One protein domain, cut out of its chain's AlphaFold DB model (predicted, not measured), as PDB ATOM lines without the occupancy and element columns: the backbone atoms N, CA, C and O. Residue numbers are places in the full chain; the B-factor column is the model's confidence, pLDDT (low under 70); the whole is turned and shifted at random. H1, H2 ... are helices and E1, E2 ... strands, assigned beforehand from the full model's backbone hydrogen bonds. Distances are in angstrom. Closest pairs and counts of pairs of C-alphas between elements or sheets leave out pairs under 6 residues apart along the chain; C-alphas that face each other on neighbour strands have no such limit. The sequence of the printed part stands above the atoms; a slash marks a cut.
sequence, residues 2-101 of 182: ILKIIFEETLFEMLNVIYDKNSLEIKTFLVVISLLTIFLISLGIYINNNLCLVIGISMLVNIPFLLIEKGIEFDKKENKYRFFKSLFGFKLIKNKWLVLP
ATOM      1  N   ILE A   2       2.780  37.604  -8.593       83.81
ATOM      2  CA  ILE A   2       2.387  38.385  -9.778       83.81
ATOM      3  C   ILE A   2       0.862  38.487  -9.799       83.81
ATOM      4  O   ILE A   2       0.205  37.447  -9.766       83.81
ATOM      5  N   LEU A   3       0.317  39.704  -9.854       83.81
ATOM      6  CA  LEU A   3      -1.108  39.921 -10.128       83.81
ATOM      7  C   LEU A   3      -1.325  39.990 -11.636       83.81
ATOM      8  O   LEU A   3      -0.503  40.569 -12.345       83.81
ATOM      9  N   LYS A   4      -2.435  39.430 -12.116       84.69
ATOM     10  CA  LYS A   4      -2.856  39.514 -13.517       84.69
ATOM     11  C   LYS A   4      -4.277  40.041 -13.583       84.69
ATOM     12  O   LYS A   4      -5.142  39.518 -12.892       84.69
ATOM     13  N   ILE A   5      -4.501  41.031 -14.435       81.50
ATOM     14  CA  ILE A   5      -5.816  41.623 -14.680       81.50
ATOM     15  C   ILE A   5      -6.053  41.661 -16.180       81.50
ATOM     16  O   ILE A   5      -5.171  42.069 -16.931       81.50
ATOM     17  N   ILE A   6      -7.236  41.244 -16.614       78.94
ATOM     18  CA  ILE A   6      -7.704  41.363 -17.998       78.94
ATOM     19  C   ILE A   6      -8.644  42.567 -18.027       78.94
ATOM     20  O   ILE A   6      -9.558  42.628 -17.214       78.94
ATOM     21  N   PHE A   7      -8.387  43.539 -18.903       72.75
ATOM     22  CA  PHE A   7      -9.152  44.797 -18.938       72.75
ATOM     23  C   PHE A   7      -9.752  45.115 -20.306       72.75
ATOM     24  O   PHE A   7     -10.684  45.907 -20.384       72.75
ATOM     25  N   GLU A   8      -9.228  44.531 -21.383       67.25
ATOM     26  CA  GLU A   8      -9.874  44.588 -22.690       67.25
ATOM     27  C   GLU A   8     -10.370  43.182 -22.993       67.25
ATOM     28  O   GLU A   8      -9.589  42.269 -23.300       67.25
ATOM     29  N   GLU A   9     -11.676  43.030 -22.810       55.94
ATOM     30  CA  GLU A   9     -12.406  41.832 -23.179       55.94
ATOM     31  C   GLU A   9     -12.556  41.791 -24.703       55.94
ATOM     32  O   GLU A   9     -12.355  42.782 -25.409       55.94
ATOM     33  N   THR A  10     -12.796  40.604 -25.244       55.62
ATOM     34  CA  THR A  10     -12.814  40.396 -26.690       55.62
ATOM     35  C   THR A  10     -13.942  41.182 -27.368       55.62
ATOM     36  O   THR A  10     -14.890  41.637 -26.732       55.62
ATOM     37  N   LEU A  11     -13.892  41.275 -28.700       51.22
ATOM     38  CA  LEU A  11     -14.937  41.894 -29.534       51.22
ATOM     39  C   LEU A  11     -16.352  41.320 -29.263       51.22
ATOM     40  O   LEU A  11     -17.346  41.969 -29.570       51.22
ATOM     41  N   PHE A  12     -16.445  40.129 -28.658       48.25
ATOM     42  CA  PHE A  12     -17.703  39.540 -28.199       48.25
ATOM     43  C   PHE A  12     -18.368  40.338 -27.077       48.25
ATOM     44  O   PHE A  12     -19.566  40.565 -27.160       48.25
ATOM     45  N   GLU A  13     -17.635  40.860 -26.096       43.53
ATOM     46  CA  GLU A  13     -18.260  41.669 -25.042       43.53
ATOM     47  C   GLU A  13     -18.734  43.036 -25.545       43.53
ATOM     48  O   GLU A  13     -19.783  43.523 -25.120       43.53
ATOM     49  N   MET A  14     -18.047  43.607 -26.544       38.12
ATOM     50  CA  MET A  14     -18.486  44.832 -27.232       38.12
ATOM     51  C   MET A  14     -19.832  44.663 -27.960       38.12
ATOM     52  O   MET A  14     -20.520  45.651 -28.212       38.12
ATOM     53  N   LEU A  15     -20.243  43.426 -28.266       41.25
ATOM     54  CA  LEU A  15     -21.574  43.091 -28.792       41.25
ATOM     55  C   LEU A  15     -22.632  42.939 -27.680       41.25
ATOM     56  O   LEU A  15     -23.709  42.398 -27.926       41.25
ATOM     57  N   ASN A  16     -22.351  43.437 -26.468       34.59
ATOM     58  CA  ASN A  16     -23.207  43.332 -25.278       34.59
ATOM     59  C   ASN A  16     -23.448  41.877 -24.838       34.59
ATOM     60  O   ASN A  16     -24.476  41.512 -24.267       34.59
ATOM     61  N   VAL A  17     -22.475  41.036 -25.160       43.25
ATOM     62  CA  VAL A  17     -22.471  39.590 -25.013       43.25
ATOM     63  C   VAL A  17     -21.417  39.338 -23.930       43.25
ATOM     64  O   VAL A  17     -20.248  39.140 -24.230       43.25
ATOM     65  N   ILE A  18     -21.822  39.425 -22.653       39.56
ATOM     66  CA  ILE A  18     -20.970  39.115 -21.484       39.56
ATOM     67  C   ILE A  18     -20.922  37.595 -21.333       39.56
ATOM     68  O   ILE A  18     -21.938  36.986 -20.994       39.56
ATOM     69  N   TYR A  19     -19.778  36.971 -21.596       50.50
ATOM     70  CA  TYR A  19     -19.642  35.513 -21.519       50.50
ATOM     71  C   TYR A  19     -18.301  35.147 -20.896       50.50
ATOM     72  O   TYR A  19     -17.247  35.619 -21.316       50.50
ATOM     73  N   ASP A  20     -18.325  34.206 -19.951       53.53
ATOM     74  CA  ASP A  20     -17.108  33.527 -19.516       53.53
ATOM     75  C   ASP A  20     -16.486  32.827 -20.732       53.53
ATOM     76  O   ASP A  20     -17.107  31.969 -21.359       53.53
ATOM     77  N   LYS A  21     -15.249  33.172 -21.089       55.12
ATOM     78  CA  LYS A  21     -14.555  32.589 -22.246       55.12
ATOM     79  C   LYS A  21     -14.384  31.074 -22.165       55.12
ATOM     80  O   LYS A  21     -14.259  30.403 -23.191       55.12
ATOM     81  N   ASN A  22     -14.383  30.524 -20.953       58.00
ATOM     82  CA  ASN A  22     -14.355  29.087 -20.723       58.00
ATOM     83  C   ASN A  22     -15.741  28.450 -20.654       58.00
ATOM     84  O   ASN A  22     -15.807  27.213 -20.571       58.00
ATOM     85  N   SER A  23     -16.806  29.251 -20.748       69.56
ATOM     86  CA  SER A  23     -18.174  28.764 -20.868       69.56
ATOM     87  C   SER A  23     -18.297  27.801 -22.040       69.56
ATOM     88  O   SER A  23     -17.623  27.897 -23.075       69.56
ATOM     89  N   LEU A  24     -19.187  26.835 -21.857       74.44
ATOM     90  CA  LEU A  24     -19.538  25.887 -22.900       74.44
ATOM     91  C   LEU A  24     -20.074  26.615 -24.145       74.44
ATOM     92  O   LEU A  24     -19.806  26.189 -25.264       74.44
ATOM     93  N   GLU A  25     -20.768  27.735 -23.955       75.81
ATOM     94  CA  GLU A  25     -21.409  28.526 -25.007       75.81
ATOM     95  C   GLU A  25     -20.391  29.149 -25.965       75.81
ATOM     96  O   GLU A  25     -20.483  28.919 -27.172       75.81
ATOM     97  N   ILE A  26     -19.360  29.836 -25.451       73.94
ATOM     98  CA  ILE A  26     -18.290  30.392 -26.298       73.94
ATOM     99  C   ILE A  26     -17.559  29.277 -27.040       73.94
ATOM    100  O   ILE A  26     -17.323  29.383 -28.244       73.94
ATOM    101  N   LYS A  27     -17.207  28.188 -26.348       77.25
ATOM    102  CA  LYS A  27     -16.525  27.051 -26.985       77.25
ATOM    103  C   LYS A  27     -17.364  26.477 -28.123       77.25
ATOM    104  O   LYS A  27     -16.836  26.242 -29.206       77.25
ATOM    105  N   THR A  28     -18.668  26.322 -27.903       83.19
ATOM    106  CA  THR A  28     -19.609  25.829 -28.915       83.19
ATOM    107  C   THR A  28     -19.699  26.793 -30.094       83.19
ATOM    108  O   THR A  28     -19.554  26.373 -31.240       83.19
ATOM    109  N   PHE A  29     -19.851  28.090 -29.833       83.75
ATOM    110  CA  PHE A  29     -19.911  29.120 -30.866       83.75
ATOM    111  C   PHE A  29     -18.648  29.143 -31.745       83.75
ATOM    112  O   PHE A  29     -18.738  29.170 -32.973       83.75
ATOM    113  N   LEU A  30     -17.462  29.060 -31.135       83.31
ATOM    114  CA  LEU A  30     -16.193  29.027 -31.866       83.31
ATOM    115  C   LEU A  30     -16.032  27.763 -32.706       83.31
ATOM    116  O   LEU A  30     -15.526  27.840 -33.826       83.31
ATOM    117  N   VAL A  31     -16.480  26.612 -32.198       87.88
ATOM    118  CA  VAL A  31     -16.498  25.360 -32.963       87.88
ATOM    119  C   VAL A  31     -17.424  25.494 -34.171       87.88
ATOM    120  O   VAL A  31     -17.009  25.179 -35.284       87.88
ATOM    121  N   VAL A  32     -18.634  26.030 -33.986       91.25
ATOM    122  CA  VAL A  32     -19.601  26.241 -35.076       91.25
ATOM    123  C   VAL A  32     -19.031  27.170 -36.149       91.25
ATOM    124  O   VAL A  32     -19.062  26.830 -37.332       91.25
ATOM    125  N   ILE A  33     -18.444  28.304 -35.759       90.69
ATOM    126  CA  ILE A  33     -17.814  29.231 -36.707       90.69
ATOM    127  C   ILE A  33     -16.624  28.593 -37.430       90.69
ATOM    128  O   ILE A  33     -16.451  28.803 -38.632       90.69
ATOM    129  N   SER A  34     -15.815  27.795 -36.733       90.56
ATOM    130  CA  SER A  34     -14.670  27.110 -37.342       90.56
ATOM    131  C   SER A  34     -15.129  26.083 -38.381       90.56
ATOM    132  O   SER A  34     -14.587  26.046 -39.485       90.56
ATOM    133  N   LEU A  35     -16.176  25.308 -38.076       94.81
ATOM    134  CA  LEU A  35     -16.784  24.359 -39.014       94.81
ATOM    135  C   LEU A  35     -17.368  25.067 -40.239       94.81
ATOM    136  O   LEU A  35     -17.118  24.641 -41.366       94.81
ATOM    137  N   LEU A  36     -18.083  26.177 -40.037       95.06
ATOM    138  CA  LEU A  36     -18.618  26.989 -41.129       95.06
ATOM    139  C   LEU A  36     -17.499  27.546 -42.022       95.06
ATOM    140  O   LEU A  36     -17.612  27.529 -43.244       95.06
ATOM    141  N   THR A  37     -16.397  27.987 -41.416       94.88
ATOM    142  CA  THR A  37     -15.223  28.496 -42.136       94.88
ATOM    143  C   THR A  37     -14.613  27.412 -43.027       94.88
ATOM    144  O   THR A  37     -14.395  27.638 -44.216       94.88
ATOM    145  N   ILE A  38     -14.401  26.209 -42.482       95.81
ATOM    146  CA  ILE A  38     -13.878  25.057 -43.234       95.81
ATOM    147  C   ILE A  38     -14.831  24.675 -44.369       95.81
ATOM    148  O   ILE A  38     -14.382  24.424 -45.489       95.81
ATOM    149  N   PHE A  39     -16.138  24.666 -44.102       96.44
ATOM    150  CA  PHE A  39     -17.156  24.375 -45.105       96.44
ATOM    151  C   PHE A  39     -17.114  25.375 -46.266       96.44
ATOM    152  O   PHE A  39     -17.065  24.953 -47.417       96.44
ATOM    153  N   LEU A  40     -17.060  26.683 -45.991       96.69
ATOM    154  CA  LEU A  40     -17.019  27.721 -47.028       96.69
ATOM    155  C   LEU A  40     -15.753  27.660 -47.889       96.69
ATOM    156  O   LEU A  40     -15.843  27.821 -49.106       96.69
ATOM    157  N   ILE A  41     -14.595  27.385 -47.281       96.75
ATOM    158  CA  ILE A  41     -13.335  27.199 -48.018       96.75
ATOM    159  C   ILE A  41     -13.430  25.953 -48.906       96.75
ATOM    160  O   ILE A  41     -13.139  26.025 -50.099       96.75
ATOM    161  N   SER A  42     -13.883  24.828 -48.344       96.12
ATOM    162  CA  SER A  42     -14.001  23.556 -49.070       96.12
ATOM    163  C   SER A  42     -14.995  23.660 -50.227       96.12
ATOM    164  O   SER A  42     -14.702  23.217 -51.336       96.12
ATOM    165  N   LEU A  43     -16.142  24.303 -49.988       96.31
ATOM    166  CA  LEU A  43     -17.142  24.586 -51.007       96.31
ATOM    167  C   LEU A  43     -16.546  25.479 -52.093       96.31
ATOM    168  O   LEU A  43     -16.604  25.112 -53.260       96.31
ATOM    169  N   GLY A  44     -15.919  26.602 -51.726       96.25
ATOM    170  CA  GLY A  44     -15.298  27.531 -52.672       96.25
ATOM    171  C   GLY A  44     -14.282  26.863 -53.600       96.25
ATOM    172  O   GLY A  44     -14.291  27.141 -54.795       96.25
ATOM    173  N   ILE A  45     -13.476  25.932 -53.078       96.50
ATOM    174  CA  ILE A  45     -12.548  25.120 -53.880       96.50
ATOM    175  C   ILE A  45     -13.314  24.152 -54.796       96.50
ATOM    176  O   ILE A  45     -13.023  24.086 -55.987       96.50
ATOM    177  N   TYR A  46     -14.307  23.427 -54.269       96.88
ATOM    178  CA  TYR A  46     -15.059  22.413 -55.018       96.88
ATOM    179  C   TYR A  46     -15.859  22.994 -56.193       96.88
ATOM    180  O   TYR A  46     -15.809  22.459 -57.297       96.88
ATOM    181  N   ILE A  47     -16.576  24.103 -55.976       96.38
ATOM    182  CA  ILE A  47     -17.369  24.768 -57.025       96.38
ATOM    183  C   ILE A  47     -16.574  25.823 -57.812       96.38
ATOM    184  O   ILE A  47     -17.153  26.508 -58.652       96.38
ATOM    185  N   ASN A  48     -15.273  25.980 -57.537       94.88
ATOM    186  CA  ASN A  48     -14.406  27.015 -58.111       94.88
ATOM    187  C   ASN A  48     -14.989  28.444 -57.978       94.88
ATOM    188  O   ASN A  48     -14.960  29.247 -58.911       94.88
ATOM    189  N   ASN A  49     -15.569  28.753 -56.813       94.88
ATOM    190  CA  ASN A  49     -16.200  30.037 -56.519       94.88
ATOM    191  C   ASN A  49     -15.311  30.887 -55.602       94.88
ATOM    192  O   ASN A  49     -15.201  30.642 -54.396       94.88
ATOM    193  N   ASN A  50     -14.744  31.947 -56.181       93.38
ATOM    194  CA  ASN A  50     -13.860  32.881 -55.484       93.38
ATOM    195  C   ASN A  50     -14.538  33.600 -54.309       93.38
ATOM    196  O   ASN A  50     -13.868  33.914 -53.332       93.38
ATOM    197  N   LEU A  51     -15.850  33.847 -54.359       93.62
ATOM    198  CA  LEU A  51     -16.561  34.574 -53.305       93.62
ATOM    199  C   LEU A  51     -16.659  33.740 -52.020       93.62
ATOM    200  O   LEU A  51     -16.322  34.236 -50.947       93.62
ATOM    201  N   CYS A  52     -17.035  32.460 -52.124       91.88
ATOM    202  CA  CYS A  52     -17.046  31.541 -50.978       91.88
ATOM    203  C   CYS A  52     -15.649  31.396 -50.358       91.88
ATOM    204  O   CYS A  52     -15.504  31.403 -49.135       91.88
ATOM    205  N   LEU A  53     -14.626  31.323 -51.211       93.19
ATOM    206  CA  LEU A  53     -13.235  31.179 -50.801       93.19
ATOM    207  C   LEU A  53     -12.733  32.437 -50.070       93.19
ATOM    208  O   LEU A  53     -12.157  32.326 -48.990       93.19
ATOM    209  N   VAL A  54     -13.019  33.635 -50.594       94.56
ATOM    210  CA  VAL A  54     -12.665  34.914 -49.955       94.56
ATOM    211  C   VAL A  54     -13.360  35.077 -48.604       94.56
ATOM    212  O   VAL A  54     -12.699  35.430 -47.628       94.56
ATOM    213  N   ILE A  55     -14.662  34.778 -48.514       94.06
ATOM    214  CA  ILE A  55     -15.394  34.837 -47.240       94.06
ATOM    215  C   ILE A  55     -14.775  33.859 -46.237       94.06
ATOM    216  O   ILE A  55     -14.426  34.274 -45.132       94.06
ATOM    217  N   GLY A  56     -14.557  32.601 -46.627       93.38
ATOM    218  CA  GLY A  56     -13.932  31.595 -45.769       93.38
ATOM    219  C   GLY A  56     -12.543  32.011 -45.267       93.38
ATOM    220  O   GLY A  56     -12.280  31.963 -44.066       93.38
ATOM    221  N   ILE A  57     -11.666  32.509 -46.145       93.06
ATOM    222  CA  ILE A  57     -10.341  33.006 -45.740       93.06
ATOM    223  C   ILE A  57     -10.465  34.219 -44.813       93.06
ATOM    224  O   ILE A  57      -9.766  34.290 -43.803       93.06
ATOM    225  N   SER A  58     -11.357  35.167 -45.114       90.50
ATOM    226  CA  SER A  58     -11.555  36.342 -44.262       90.50
ATOM    227  C   SER A  58     -11.998  35.950 -42.851       90.50
ATOM    228  O   SER A  58     -11.468  36.481 -41.875       90.50
ATOM    229  N   MET A  59     -12.897  34.971 -42.720       90.62
ATOM    230  CA  MET A  59     -13.321  34.448 -41.423       90.62
ATOM    231  C   MET A  59     -12.144  33.794 -40.698       90.62
ATOM    232  O   MET A  59     -11.876  34.139 -39.549       90.62
ATOM    233  N   LEU A  60     -11.381  32.939 -41.387       90.06
ATOM    234  CA  LEU A  60     -10.204  32.270 -40.828       90.06
ATOM    235  C   LEU A  60      -9.188  33.265 -40.248       90.06
ATOM    236  O   LEU A  60      -8.664  33.046 -39.158       90.06
ATOM    237  N   VAL A  61      -8.932  34.367 -40.957       87.31
ATOM    238  CA  VAL A  61      -7.995  35.409 -40.512       87.31
ATOM    239  C   VAL A  61      -8.544  36.197 -39.322       87.31
ATOM    240  O   VAL A  61      -7.767  36.564 -38.448       87.31
ATOM    241  N   ASN A  62      -9.857  36.446 -39.253       83.50
ATOM    242  CA  ASN A  62     -10.463  37.292 -38.217       83.50
ATOM    243  C   ASN A  62     -10.796  36.551 -36.910       83.50
ATOM    244  O   ASN A  62     -10.738  37.165 -35.844       83.50
ATOM    245  N   ILE A  63     -11.088  35.246 -36.950       82.31
ATOM    246  CA  ILE A  63     -11.434  34.447 -35.754       82.31
ATOM    247  C   ILE A  63     -10.395  34.577 -34.624       82.31
ATOM    248  O   ILE A  63     -10.798  34.820 -33.486       82.31
ATOM    249  N   PRO A  64      -9.071  34.489 -34.878       76.88
ATOM    250  CA  PRO A  64      -8.073  34.676 -33.830       76.88
ATOM    251  C   PRO A  64      -8.147  36.053 -33.165       76.88
ATOM    252  O   PRO A  64      -7.958  36.146 -31.956       76.88
ATOM    253  N   PHE A  65      -8.451  37.119 -33.913       74.50
ATOM    254  CA  PHE A  65      -8.547  38.472 -33.358       74.50
ATOM    255  C   PHE A  65      -9.728  38.629 -32.404       74.50
ATOM    256  O   PHE A  65      -9.605  39.340 -31.409       74.50
ATOM    257  N   LEU A  66     -10.820  37.895 -32.639       70.88
ATOM    258  CA  LEU A  66     -11.955  37.826 -31.716       70.88
ATOM    259  C   LEU A  66     -11.615  37.122 -30.395       70.88
ATOM    260  O   LEU A  66     -12.420  37.119 -29.473       70.88
ATOM    261  N   LEU A  67     -10.446  36.494 -30.299       73.12
ATOM    262  CA  LEU A  67     -10.031  35.694 -29.152       73.12
ATOM    263  C   LEU A  67      -8.813  36.266 -28.438       73.12
ATOM    264  O   LEU A  67      -8.386  35.696 -27.431       73.12
ATOM    265  N   ILE A  68      -8.256  37.370 -28.931       76.94
ATOM    266  CA  ILE A  68      -7.158  38.057 -28.264       76.94
ATOM    267  C   ILE A  68      -7.720  38.814 -27.065       76.94
ATOM    268  O   ILE A  68      -8.506  39.742 -27.213       76.94
ATOM    269  N   GLU A  69      -7.266  38.440 -25.879       78.00
ATOM    270  CA  GLU A  69      -7.433  39.233 -24.663       78.00
ATOM    271  C   GLU A  69      -6.278  40.211 -24.523       78.00
ATOM    272  O   GLU A  69      -5.150  39.923 -24.948       78.00
ATOM    273  N   LYS A  70      -6.534  41.325 -23.840       82.56
ATOM    274  CA  LYS A  70      -5.474  42.192 -23.332       82.56
ATOM    275  C   LYS A  70      -5.582  42.313 -21.822       82.56
ATOM    276  O   LYS A  70      -6.655  42.522 -21.256       82.56
ATOM    277  N   GLY A  71      -4.432  42.219 -21.177       85.44
ATOM    278  CA  GLY A  71      -4.327  42.368 -19.741       85.44
ATOM    279  C   GLY A  71      -3.048  43.064 -19.315       85.44
ATOM    280  O   GLY A  71      -2.186  43.407 -20.129       85.44
ATOM    281  N   ILE A  72      -2.935  43.273 -18.012       87.75
ATOM    282  CA  ILE A  72      -1.793  43.850 -17.321       87.75
ATOM    283  C   ILE A  72      -1.316  42.875 -16.243       87.75
ATOM    284  O   ILE A  72      -2.111  42.248 -15.542       87.75
ATOM    285  N   GLU A  73      -0.002  42.716 -16.134       90.88
ATOM    286  CA  GLU A  73       0.636  42.002 -15.033       90.88
ATOM    287  C   GLU A  73       1.391  42.986 -14.158       90.88
ATOM    288  O   GLU A  73       2.066  43.872 -14.682       90.88
ATOM    289  N   PHE A  74       1.333  42.776 -12.847       90.69
ATOM    290  CA  PHE A  74       2.087  43.541 -11.864       90.69
ATOM    291  C   PHE A  74       3.052  42.634 -11.112       90.69
ATOM    292  O   PHE A  74       2.679  41.543 -10.674       90.69
ATOM    293  N   ASP A  75       4.276  43.113 -10.926       91.44
ATOM    294  CA  ASP A  75       5.252  42.538 -10.014       91.44
ATOM    295  C   ASP A  75       5.560  43.534  -8.892       91.44
ATOM    296  O   ASP A  75       6.333  44.479  -9.060       91.44
ATOM    297  N   LYS A  76       4.960  43.292  -7.725       86.38
ATOM    298  CA  LYS A  76       5.183  44.078  -6.507       86.38
ATOM    299  C   LYS A  76       6.624  44.006  -5.997       86.38
ATOM    300  O   LYS A  76       7.058  44.941  -5.340       86.38
ATOM    301  N   LYS A  77       7.367  42.920  -6.262       87.19
ATOM    302  CA  LYS A  77       8.746  42.772  -5.759       87.19
ATOM    303  C   LYS A  77       9.713  43.671  -6.513       87.19
ATOM    304  O   LYS A  77      10.568  44.294  -5.899       87.19
ATOM    305  N   GLU A  78       9.568  43.726  -7.832       88.19
ATOM    306  CA  GLU A  78      10.417  44.563  -8.684       88.19
ATOM    307  C   GLU A  78       9.824  45.949  -8.963       88.19
ATOM    308  O   GLU A  78      10.457  46.748  -9.648       88.19
ATOM    309  N   ASN A  79       8.622  46.224  -8.445       89.62
ATOM    310  CA  ASN A  79       7.841  47.430  -8.700       89.62
ATOM    311  C   ASN A  79       7.686  47.716 -10.204       89.62
ATOM    312  O   ASN A  79       8.025  48.787 -10.714       89.62
ATOM    313  N   LYS A  80       7.227  46.702 -10.943       93.00
ATOM    314  CA  LYS A  80       7.087  46.743 -12.403       93.00
ATOM    315  C   LYS A  80       5.708  46.288 -12.842       93.00
ATOM    316  O   LYS A  80       5.036  45.519 -12.159       93.00
ATOM    317  N   TYR A  81       5.314  46.713 -14.034       92.06
ATOM    318  CA  TYR A  81       4.127  46.214 -14.709       92.06
ATOM    319  C   TYR A  81       4.396  45.968 -16.194       92.06
ATOM    320  O   TYR A  81       5.353  46.488 -16.767       92.06
ATOM    321  N   ARG A  82       3.568  45.149 -16.840       90.69
ATOM    322  CA  ARG A  82       3.591  44.991 -18.299       90.69
ATOM    323  C   ARG A  82       2.216  44.655 -18.835       90.69
ATOM    324  O   ARG A  82       1.466  43.916 -18.206       90.69
ATOM    325  N   PHE A  83       1.931  45.109 -20.045       88.06
ATOM    326  CA  PHE A  83       0.766  44.640 -20.785       88.06
ATOM    327  C   PHE A  83       1.068  43.316 -21.478       88.06
ATOM    328  O   PHE A  83       2.179  43.101 -21.966       88.06
ATOM    329  N   PHE A  84       0.070  42.450 -21.574       85.56
ATOM    330  CA  PHE A  84       0.150  41.217 -22.341       85.56
ATOM    331  C   PHE A  84      -1.067  41.067 -23.243       85.56
ATOM    332  O   PHE A  84      -2.138  41.605 -22.971       85.56
ATOM    333  N   LYS A  85      -0.872  40.310 -24.321       82.69
ATOM    334  CA  LYS A  85      -1.955  39.751 -25.121       82.69
ATOM    335  C   LYS A  85      -1.981  38.246 -24.905       82.69
ATOM    336  O   LYS A  85      -0.911  37.633 -24.859       82.69
ATOM    337  N   SER A  86      -3.157  37.652 -24.774       77.00
ATOM    338  CA  SER A  86      -3.314  36.197 -24.670       77.00
ATOM    339  C   SER A  86      -4.316  35.666 -25.680       77.00
ATOM    340  O   SER A  86      -5.322  36.304 -25.972       77.00
ATOM    341  N   LEU A  87      -4.029  34.476 -26.201       75.06
ATOM    342  CA  LEU A  87      -4.915  33.693 -27.053       75.06
ATOM    343  C   LEU A  87      -5.053  32.308 -26.410       75.06
ATOM    344  O   LEU A  87      -4.052  31.616 -26.249       75.06
ATOM    345  N   PHE A  88      -6.259  31.921 -25.984       67.12
ATOM    346  CA  PHE A  88      -6.506  30.658 -25.258       67.12
ATOM    347  C   PHE A  88      -5.551  30.411 -24.069       67.12
ATOM    348  O   PHE A  88      -5.052  29.308 -23.871       67.12
ATOM    349  N   GLY A  89      -5.230  31.454 -23.297       64.50
ATOM    350  CA  GLY A  89      -4.286  31.362 -22.175       64.50
ATOM    351  C   GLY A  89      -2.801  31.326 -22.571       64.50
ATOM    352  O   GLY A  89      -1.942  31.560 -21.717       64.50
ATOM    353  N   PHE A  90      -2.472  31.134 -23.853       68.75
ATOM    354  CA  PHE A  90      -1.112  31.307 -24.355       68.75
ATOM    355  C   PHE A  90      -0.798  32.787 -24.500       68.75
ATOM    356  O   PHE A  90      -1.482  33.535 -25.202       68.75
ATOM    357  N   LYS A  91       0.260  33.225 -23.824       71.31
ATOM    358  CA  LYS A  91       0.663  34.622 -23.864       71.31
ATOM    359  C   LYS A  91       1.463  34.922 -25.126       71.31
ATOM    360  O   LYS A  91       2.572  34.426 -25.310       71.31
ATOM    361  N   LEU A  92       0.940  35.831 -25.931       68.62
ATOM    362  CA  LEU A  92       1.626  36.464 -27.048       68.62
ATOM    363  C   LEU A  92       2.459  37.634 -26.484       68.62
ATOM    364  O   LEU A  92       2.119  38.806 -26.650       68.62
ATOM    365  N   ILE A  93       3.499  37.329 -25.697       68.31
ATOM    366  CA  ILE A  93       4.328  38.361 -25.046       68.31
ATOM    367  C   ILE A  93       5.245  39.020 -26.076       68.31
ATOM    368  O   ILE A  93       6.099  38.363 -26.666       68.31
ATOM    369  N   LYS A  94       5.138  40.348 -26.206       57.53
ATOM    370  CA  LYS A  94       6.154  41.187 -26.870       57.53
ATOM    371  C   LYS A  94       6.549  42.440 -26.075       57.53
ATOM    372  O   LYS A  94       7.431  43.178 -26.505       57.53
ATOM    373  N   ASN A  95       5.933  42.685 -24.915       69.12
ATOM    374  CA  ASN A  95       6.113  43.938 -24.182       69.12
ATOM    375  C   ASN A  95       7.137  43.793 -23.051       69.12
ATOM    376  O   ASN A  95       7.114  42.826 -22.284       69.12
ATOM    377  N   LYS A  96       8.032  44.779 -22.958       84.00
ATOM    378  CA  LYS A  96       9.019  44.904 -21.881       84.00
ATOM    379  C   LYS A  96       8.319  45.287 -20.573       84.00
ATOM    380  O   LYS A  96       7.270  45.927 -20.594       84.00
ATOM    381  N   TRP A  97       8.913  44.899 -19.448       91.06
ATOM    382  CA  TRP A  97       8.500  45.394 -18.138       91.06
ATOM    383  C   TRP A  97       8.780  46.896 -18.028       91.06
ATOM    384  O   TRP A  97       9.865  47.352 -18.390       91.06
ATOM    385  N   LEU A  98       7.797  47.639 -17.530       90.50
ATOM    386  CA  LEU A  98       7.848  49.070 -17.259       90.50
ATOM    387  C   LEU A  98       7.897  49.292 -15.747       90.50
ATOM    388  O   LEU A  98       7.343  48.499 -14.988       90.50
ATOM    389  N   VAL A  99       8.567  50.357 -15.315       91.38
ATOM    390  CA  VAL A  99       8.645  50.726 -13.897       91.38
ATOM    391  C   VAL A  99       7.301  51.295 -13.456       91.38
ATOM    392  O   VAL A  99       6.714  52.126 -14.149       91.38
ATOM    393  N   LEU A 100       6.813  50.826 -12.314       89.69
ATOM    394  CA  LEU A 100       5.592  51.308 -11.690       89.69
ATOM    395  C   LEU A 100       5.933  52.500 -10.774       89.69
ATOM    396  O   LEU A 100       6.882  52.400  -9.994       89.69
ATOM    397  N   PRO A 101       5.211  53.631 -10.851       88.06
ATOM    398  CA  PRO A 101       5.396  54.718  -9.894       88.06
ATOM    399  C   PRO A 101       4.954  54.285  -8.488       88.06
ATOM    400  O   PRO A 101       4.163  53.352  -8.340       88.06
TER     401      PRO A 101
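AT A GLANCE: This is residues 2 to 101 of the 182 residues of an uncharacterized protein of Flavobacterium sp. xlx-221 (UniProt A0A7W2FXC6). The model is a rod of two parts set end to end: a long helical hairpin, H2 and H3, at one end, and a strongly twisted antiparallel sheet at the other, with the short helix H1 near where they join. The printed part has 100 residues, with three named helices and four named strands in the order E1 H1 H2 H3 E2 E3 E4. The sheet's order is E1 E2 E3 E4, and the class is mixed, helices and strands. The whole is loose, with a radius of gyration of the C-alphas of 18.0 A and spans of 60 by 26 by 19 A.

IN THESE COORDINATES: E1, residues 2 to 8, begins at C-alpha 2 (2.387, 38.385, -9.778) and is 18.9 A long. H1 is residues 11 to 14. H2, residues 24 to 46, is 32.6 A long and ends at C-alpha 46 (-15.059, 22.413, -55.018). H3, residues 50 to 62, is 18.1 A. E2, residues 68 to 75, is 22.5 A, and E3, residues 80 to 87, 23.0 A. E4, residues 90 to 92, ends at C-alpha 92 (1.626, 36.464, -27.048).

HOW THE PARTS SIT: Edge strand E1 is antiparallel to E2, with N 5 and O 72 2.9 A apart. E2, E3 and E4 form a meander, each strand the antiparallel neighbour of the one before: N 73 and O 82 are 2.8 A apart, N 92 and O 85 2.8 A. Residues 80 to 81 of E3 also pair with residues 98 to 99, antiparallel. H2 and H3 touch, closest at the C-alphas of Gly 44 and Leu 53, 4.6 A, at a shallow tilt of 31 degrees, opposite ways. H1, H2 and H3 are not on the sheet, and H1 and H2 are apart. In H2 and H3 every O i to N i+4 pair is within hydrogen-bond range; H1 is too short for one.

THE WHOLE: The two C-alphas farthest apart, those of Ile 47 and Pro 101, are 60.3 A apart. The printed part has no cut and no long link. Confidence is under 70 at residues 8 to 23, 88 to 90 and 92 to 95.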